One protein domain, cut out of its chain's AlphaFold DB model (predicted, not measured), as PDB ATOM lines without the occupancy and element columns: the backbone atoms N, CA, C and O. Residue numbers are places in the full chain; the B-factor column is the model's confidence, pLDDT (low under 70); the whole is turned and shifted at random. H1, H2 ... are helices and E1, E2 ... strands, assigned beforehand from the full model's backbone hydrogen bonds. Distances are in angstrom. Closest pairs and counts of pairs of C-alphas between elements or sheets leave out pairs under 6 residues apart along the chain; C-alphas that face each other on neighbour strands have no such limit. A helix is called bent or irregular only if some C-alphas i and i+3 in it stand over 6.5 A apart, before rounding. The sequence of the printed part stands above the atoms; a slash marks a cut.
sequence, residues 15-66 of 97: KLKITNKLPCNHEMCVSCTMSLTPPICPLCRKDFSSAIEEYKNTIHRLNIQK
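What this domain is: This is residues 15 to 66 of the 97 residues of the protein "RING-type domain-containing protein" of viral metagenome (UniProt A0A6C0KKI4). A long helix, H2, runs along one side of a small head and makes most of the longest axis; the head is a tiny hairpin of two strands, E1 and E2, leading straight into a short helix, H1. A long loop, residues 36 to 48, folds back at one end of the model and joins H1 to H2, and the helices keep only loosely together. The printed part has 52 residues, with two named strands and two named helices in the order E1, E2, H1, H2; the sheet E1 - E2 is antiparallel and the class is mostly helix. The whole is compact, with a radius of gyration of the C-alphas of 10.9 A and spans of 33 by 23 by 17 A.

How they stand to each other: Begin with the sheet, where E1, residues 19 to 21, and E2, residues 27 to 29, form a hairpin, antiparallel with 148 degrees between their directions. Look for N 20 and O 28, 2.9 A apart, and N 28 and O 20, 3.1 A apart, both within hydrogen-bond range. The C-alphas of Thr 19 and Cys 29 face each other at 4.3 A. A tight link, with 0 residues between, joins E2 to H1, residues 30 to 35. The closest C-alphas of E1 and H1 are those of Thr 19 and Val 30, 5.3 A apart. Farther out is H2, residues 49 to 66, close but not clearly touching H1: their closest C-alphas, of Met 34 and Ile 52, are 7.6 A apart. H1 and H2 run opposite ways at a steep tilt of 50 degrees. E2 and H2 are apart, and E1 and H2 are only just apart, with the closest C-alphas at 8.0 A. Every O i to N i+4 pair is within hydrogen-bond range in H1, while in H2 10 of 14 are.

Where its parts are: Find C-alpha 19 at (161.461, -1.839, 12.957), where E1 begins; it is 6.8 A long, and E2 is 7.2 A. H1 begins at C-alpha 30, at (165.849, -4.613, 13.762), and covers 8.6 A. H2 runs 27.0 A from C-alpha 49 at (173.957, -0.903, 24.770) to C-alpha 66 at (155.976, -16.976, 12.677). It is only just irregular: C-alphas 50 and 53 are 6.7 A apart, and its line is a rough one.

The domain as a whole: The two C-alphas farthest apart are those of Arg 45 and Lys 66, 32.9 A. The printed part has no cut. The link from H1 to H2 is long, with 13 residues; that from E1 to E2 is tight. The mean pLDDT of the printed part is 83.5, and residues 61 to 66, which belong to H2, are under 70.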
ATOM      1  N   LYS A  15     158.232  -0.689   5.778       75.06
ATOM      2  CA  LYS A  15     156.908  -1.348   5.732       75.06
ATOM      3  C   LYS A  15     156.981  -2.873   5.597       75.06
ATOM      4  O   LYS A  15     156.019  -3.555   5.928       75.06
ATOM      5  N   LEU A  16     158.092  -3.394   5.083       73.81
ATOM      6  CA  LEU A  16     158.304  -4.827   4.858       73.81
ATOM      7  C   LEU A  16     159.163  -5.475   5.952       73.81
ATOM      8  O   LEU A  16     159.387  -6.684   5.925       73.81
ATOM      9  N   LYS A  17     159.671  -4.683   6.903       78.94
ATOM     10  CA  LYS A  17     160.623  -5.128   7.922       78.94
ATOM     11  C   LYS A  17     160.120  -4.821   9.320       78.94
ATOM     12  O   LYS A  17     159.380  -3.874   9.550       78.94
ATOM     13  N   ILE A  18     160.591  -5.608  10.278       81.69
ATOM     14  CA  ILE A  18     160.403  -5.295  11.692       81.69
ATOM     15  C   ILE A  18     161.321  -4.115  12.022       81.69
ATOM     16  O   ILE A  18     162.542  -4.195  11.835       81.69
ATOM     17  N   THR A  19     160.735  -3.018  12.487       86.25
ATOM     18  CA  THR A  19     161.461  -1.839  12.957       86.25
ATOM     19  C   THR A  19     161.509  -1.806  14.474       86.25
ATOM     20  O   THR A  19     160.613  -2.312  15.150       86.25
ATOM     21  N   ASN A  20     162.571  -1.218  15.019       86.00
ATOM     22  CA  ASN A  20     162.599  -0.813  16.413       86.00
ATOM     23  C   ASN A  20     162.810   0.693  16.519       86.00
ATOM     24  O   ASN A  20     163.390   1.332  15.636       86.00
ATOM     25  N   LYS A  21     162.332   1.237  17.634       88.56
ATOM     26  CA  LYS A  21     162.615   2.601  18.041       88.56
ATOM     27  C   LYS A  21     163.681   2.565  19.120       88.56
ATOM     28  O   LYS A  21     163.495   1.952  20.172       88.56
ATOM     29  N   LEU A  22     164.803   3.205  18.831       89.06
ATOM     30  CA  LEU A  22     165.907   3.380  19.762       89.06
ATOM     31  C   LEU A  22     165.489   4.267  20.949       89.06
ATOM     32  O   LEU A  22     164.601   5.109  20.792       89.06
ATOM     33  N   PRO A  23     166.199   4.209  22.093       89.44
ATOM     34  CA  PRO A  23     165.954   5.103  23.235       89.44
ATOM     35  C   PRO A  23     166.151   6.590  22.893       89.44
ATOM     36  O   PRO A  23     165.686   7.483  23.595       89.44
ATOM     37  N   CYS A  24     166.834   6.881  21.785       90.00
ATOM     38  CA  CYS A  24     166.989   8.224  21.243       90.00
ATOM     39  C   CYS A  24     165.845   8.676  20.318       90.00
ATOM     40  O   CYS A  24     165.952   9.753  19.738       90.00
ATOM     41  N   ASN A  25     164.779   7.880  20.190       89.69
ATOM     42  CA  ASN A  25     163.615   8.077  19.318       89.69
ATOM     43  C   ASN A  25     163.856   7.943  17.808       89.69
ATOM     44  O   ASN A  25     162.959   8.260  17.029       89.69
ATOM     45  N   HIS A  26     165.013   7.436  17.387       89.88
ATOM     46  CA  HIS A  26     165.265   7.109  15.985       89.88
ATOM     47  C   HIS A  26     164.789   5.695  15.648       89.88
ATOM     48  O   HIS A  26     164.962   4.776  16.446       89.88
ATOM     49  N   GLU A  27     164.227   5.526  14.455       88.62
ATOM     50  CA  GLU A  27     163.685   4.250  13.982       88.62
ATOM     51  C   GLU A  27     164.587   3.613  12.923       88.62
ATOM     52  O   GLU A  27     165.134   4.286  12.043       88.62
ATOM     53  N   MET A  28     164.761   2.296  13.019       88.75
ATOM     54  CA  MET A  28     165.582   1.509  12.100       88.75
ATOM     55  C   MET A  28     165.123   0.051  12.049       88.75
ATOM     56  O   MET A  28     164.418  -0.424  12.938       88.75
ATOM     57  N   CYS A  29     165.521  -0.674  10.998       89.81
ATOM     58  CA  CYS A  29     165.291  -2.116  10.940       89.81
ATOM     59  C   CYS A  29     166.009  -2.813  12.083       89.81
ATOM     60  O   CYS A  29     167.199  -2.593  12.293       89.81
ATOM     61  N   VAL A  30     165.309  -3.747  12.715       86.88
ATOM     62  CA  VAL A  30     165.849  -4.613  13.762       86.88
ATOM     63  C   VAL A  30     167.155  -5.288  13.337       86.88
ATOM     64  O   VAL A  30     168.119  -5.281  14.096       86.88
ATOM     65  N   SER A  31     167.211  -5.839  12.119       88.06
ATOM     66  CA  SER A  31     168.420  -6.483  11.587       88.06
ATOM     67  C   SER A  31     169.619  -5.539  11.632       88.06
ATOM     68  O   SER A  31     170.706  -5.917  12.042       88.06
ATOM     69  N   CYS A  32     169.380  -4.285  11.270       90.62
ATOM     70  CA  CYS A  32     170.387  -3.246  11.175       90.62
ATOM     71  C   CYS A  32     170.819  -2.786  12.571       90.62
ATOM     72  O   CYS A  32     172.011  -2.634  12.813       90.62
ATOM     73  N   THR A  33     169.876  -2.665  13.513       90.12
ATOM     74  CA  THR A  33     170.167  -2.405  14.929       90.12
ATOM     75  C   THR A  33     171.053  -3.487  15.541       90.12
ATOM     76  O   THR A  33     171.987  -3.170  16.267       90.12
ATOM     77  N   MET A  34     170.776  -4.763  15.253       87.62
ATOM     78  CA  MET A  34     171.522  -5.899  15.813       87.62
ATOM     79  C   MET A  34     172.910  -6.079  15.185       87.62
ATOM     80  O   MET A  34     173.797  -6.635  15.826       87.62
ATOM     81  N   SER A  35     173.115  -5.607  13.953       90.12
ATOM     82  CA  SER A  35     174.425  -5.634  13.290       90.12
ATOM     83  C   SER A  35     175.369  -4.512  13.740       90.12
ATOM     84  O   SER A  35     176.560  -4.569  13.432       90.12
ATOM     85  N   LEU A  36     174.878  -3.489  14.448       89.06
ATOM     86  CA  LEU A  36     175.708  -2.370  14.894       89.06
ATOM     87  C   LEU A  36     176.654  -2.790  16.025       89.06
ATOM     88  O   LEU A  36     176.233  -3.138  17.127       89.06
ATOM     89  N   THR A  37     177.951  -2.691  15.747       89.56
ATOM     90  CA  THR A  37     179.035  -2.863  16.716       89.56
ATOM     91  C   THR A  37     180.033  -1.713  16.526       89.56
ATOM     92  O   THR A  37     180.676  -1.637  15.479       89.56
ATOM     93  N   PRO A  38     180.158  -0.766  17.477       89.50
ATOM     94  CA  PRO A  38     179.478  -0.665  18.775       89.50
ATOM     95  C   PRO A  38     177.986  -0.267  18.673       89.50
ATOM     96  O   PRO A  38     177.547   0.230  17.632       89.50
ATOM     97  N   PRO A  39     177.203  -0.439  19.755       90.25
ATOM     98  CA  PRO A  39     175.762  -0.179  19.782       90.25
ATOM     99  C   PRO A  39     175.426   1.311  19.924       90.25
ATOM    100  O   PRO A  39     174.886   1.776  20.931       90.25
ATOM    101  N   ILE A  40     175.786   2.075  18.895       93.50
ATOM    102  CA  ILE A  40     175.682   3.533  18.850       93.50
ATOM    103  C   ILE A  40     174.749   3.945  17.715       93.50
ATOM    104  O   ILE A  40     174.843   3.453  16.592       93.50
ATOM    105  N   CYS A  41     173.826   4.869  17.994       92.12
ATOM    106  CA  CYS A  41     172.881   5.347  16.989       92.12
ATOM    107  C   CYS A  41     173.621   6.106  15.865       92.12
ATOM    108  O   CYS A  41     174.317   7.076  16.161       92.12
ATOM    109  N   PRO A  42     173.426   5.776  14.578       91.12
ATOM    110  CA  PRO A  42     174.100   6.452  13.469       91.12
ATOM    111  C   PRO A  42     173.626   7.901  13.263       91.12
ATOM    112  O   PRO A  42     174.364   8.708  12.709       91.12
ATOM    113  N   LEU A  43     172.419   8.250  13.731       91.19
ATOM    114  CA  LEU A  43     171.837   9.586  13.548       91.19
ATOM    115  C   LEU A  43     172.261  10.573  14.641       91.19
ATOM    116  O   LEU A  43     172.624  11.705  14.342       91.19
ATOM    117  N   CYS A  44     172.238  10.153  15.908       94.31
ATOM    118  CA  CYS A  44     172.524  11.048  17.037       94.31
ATOM    119  C   CYS A  44     173.677  10.596  17.933       94.31
ATOM    120  O   CYS A  44     173.920  11.221  18.961       94.31
ATOM    121  N   ARG A  45     174.341   9.488  17.590       93.69
ATOM    122  CA  ARG A  45     175.495   8.929  18.311       93.69
ATOM    123  C   ARG A  45     175.250   8.614  19.788       93.69
ATOM    124  O   ARG A  45     176.196   8.481  20.554       93.69
ATOM    125  N   LYS A  46     173.985   8.467  20.191       92.81
ATOM    126  CA  LYS A  46     173.637   7.999  21.537       92.81
ATOM    127  C   LYS A  46     173.870   6.497  21.625       92.81
ATOM    128  O   LYS A  46     173.458   5.762  20.724       92.81
ATOM    129  N   ASP A  47     174.507   6.085  22.711       92.81
ATOM    130  CA  ASP A  47     174.672   4.685  23.079       92.81
ATOM    131  C   ASP A  47     173.312   4.075  23.452       92.81
ATOM    132  O   ASP A  47     172.468   4.735  24.067       92.81
ATOM    133  N   PHE A  48     173.084   2.836  23.026       91.06
ATOM    134  CA  PHE A  48     171.895   2.056  23.367       91.06
ATOM    135  C   PHE A  48     172.239   0.623  23.802       91.06
ATOM    136  O   PHE A  48     171.396  -0.268  23.719       91.06
ATOM    137  N   SER A  49     173.463   0.394  24.288       89.31
ATOM    138  CA  SER A  49     173.957  -0.903  24.770       89.31
ATOM    139  C   SER A  49     173.023  -1.558  25.792       89.31
ATOM    140  O   SER A  49     172.762  -2.755  25.694       89.31
ATOM    141  N   SER A  50     172.447  -0.777  26.709       86.75
ATOM    142  CA  SER A  50     171.500  -1.264  27.720       86.75
ATOM    143  C   SER A  50     170.192  -1.797  27.128       86.75
ATOM    144  O   SER A  50     169.628  -2.752  27.651       86.75
ATOM    145  N   ALA A  51     169.729  -1.226  26.015       83.50
ATOM    146  CA  ALA A  51     168.478  -1.614  25.366       83.50
ATOM    147  C   ALA A  51     168.638  -2.821  24.421       83.50
ATOM    148  O   ALA A  51     167.646  -3.420  24.006       83.50
ATOM    149  N   ILE A  52     169.871  -3.209  24.065       83.69
ATOM    150  CA  ILE A  52     170.115  -4.320  23.130       83.69
ATOM    151  C   ILE A  52     169.577  -5.647  23.640       83.69
ATOM    152  O   ILE A  52     168.977  -6.391  22.864       83.69
ATOM    153  N   GLU A  53     169.774  -5.950  24.919       83.00
ATOM    154  CA  GLU A  53     169.305  -7.213  25.493       83.00
ATOM    155  C   GLU A  53     167.771  -7.296  25.486       83.00
ATOM    156  O   GLU A  53     167.196  -8.332  25.144       83.00
ATOM    157  N   GLU A  54     167.086  -6.178  25.734       81.50
ATOM    158  CA  GLU A  54     165.626  -6.092  25.613       81.50
ATOM    159  C   GLU A  54     165.158  -6.315  24.167       81.50
ATOM    160  O   GLU A  54     164.186  -7.042  23.918       81.50
ATOM    161  N   TYR A  55     165.880  -5.754  23.190       81.12
ATOM    162  CA  TYR A  55     165.577  -5.970  21.778       81.12
ATOM    163  C   TYR A  55     165.767  -7.433  21.370       81.12
ATOM    164  O   TYR A  55     164.880  -7.988  20.721       81.12
ATOM    165  N   LYS A  56     166.851  -8.096  21.797       81.31
ATOM    166  CA  LYS A  56     167.084  -9.528  21.526       81.31
ATOM    167  C   LYS A  56     165.939 -10.398  22.045       81.31
ATOM    168  O   LYS A  56     165.402 -11.221  21.300       81.31
ATOM    169  N   ASN A  57     165.512 -10.166  23.287       79.88
ATOM    170  CA  ASN A  57     164.408 -10.902  23.904       79.88
ATOM    171  C   ASN A  57     163.084 -10.691  23.158       79.88
ATOM    172  O   ASN A  57     162.320 -11.635  22.948       79.88
ATOM    173  N   THR A  58     162.822  -9.467  22.699       73.88
ATOM    174  CA  THR A  58     161.610  -9.146  21.935       73.88
ATOM    175  C   THR A  58     161.588  -9.854  20.577       73.88
ATOM    176  O   THR A  58     160.570 -10.428  20.195       73.88
ATOM    177  N   ILE A  59     162.718  -9.888  19.866       75.44
ATOM    178  CA  ILE A  59     162.838 -10.566  18.564       75.44
ATOM    179  C   ILE A  59     162.621 -12.071  18.705       75.44
ATOM    180  O   ILE A  59     161.919 -12.667  17.888       75.44
ATOM    181  N   HIS A  60     163.177 -12.682  19.755       74.81
ATOM    182  CA  HIS A  60     162.981 -14.103  20.034       74.81
ATOM    183  C   HIS A  60     161.489 -14.444  20.174       74.81
ATOM    184  O   HIS A  60     161.019 -15.427  19.607       74.81
ATOM    185  N   ARG A  61     160.709 -13.585  20.846       68.94
ATOM    186  CA  ARG A  61     159.252 -13.762  20.981       68.94
ATOM    187  C   ARG A  61     158.505 -13.608  19.655       68.94
ATOM    188  O   ARG A  61     157.567 -14.360  19.409       68.94
ATOM    189  N   LEU A  62     158.918 -12.667  18.805       68.75
ATOM    190  CA  LEU A  62     158.293 -12.449  17.496       68.75
ATOM    191  C   LEU A  62     158.567 -13.599  16.516       68.75
ATOM    192  O   LEU A  62     157.685 -13.963  15.745       68.75
ATOM    193  N   ASN A  63     159.758 -14.204  16.564       61.59
ATOM    194  CA  ASN A  63     160.083 -15.353  15.716       61.59
ATOM    195  C   ASN A  63     159.271 -16.604  16.083       61.59
ATOM    196  O   ASN A  63     158.849 -17.314  15.179       61.59
ATOM    197  N   ILE A  64     158.960 -16.826  17.366       58.09
ATOM    198  CA  ILE A  64     158.121 -17.961  17.806       58.09
ATOM    199  C   ILE A  64     156.696 -17.886  17.224       58.09
ATOM    200  O   ILE A  64     156.053 -18.908  17.008       58.09
ATOM    201  N   GLN A  65     156.184 -16.688  16.929       52.09
ATOM    202  CA  GLN A  65     154.843 -16.522  16.354       52.09
ATOM    203  C   GLN A  65     154.785 -16.738  14.834       52.09
ATOM    204  O   GLN A  65     153.693 -16.870  14.286       52.09
ATOM    205  N   LYS A  66     155.930 -16.789  14.137       49.78
ATOM    206  CA  LYS A  66     155.976 -16.976  12.677       49.78
ATOM    207  C   LYS A  66     155.706 -18.414  12.224       49.78
ATOM    208  O   LYS A  66     155.363 -18.599  11.061       49.78
TER     209      LYS A  66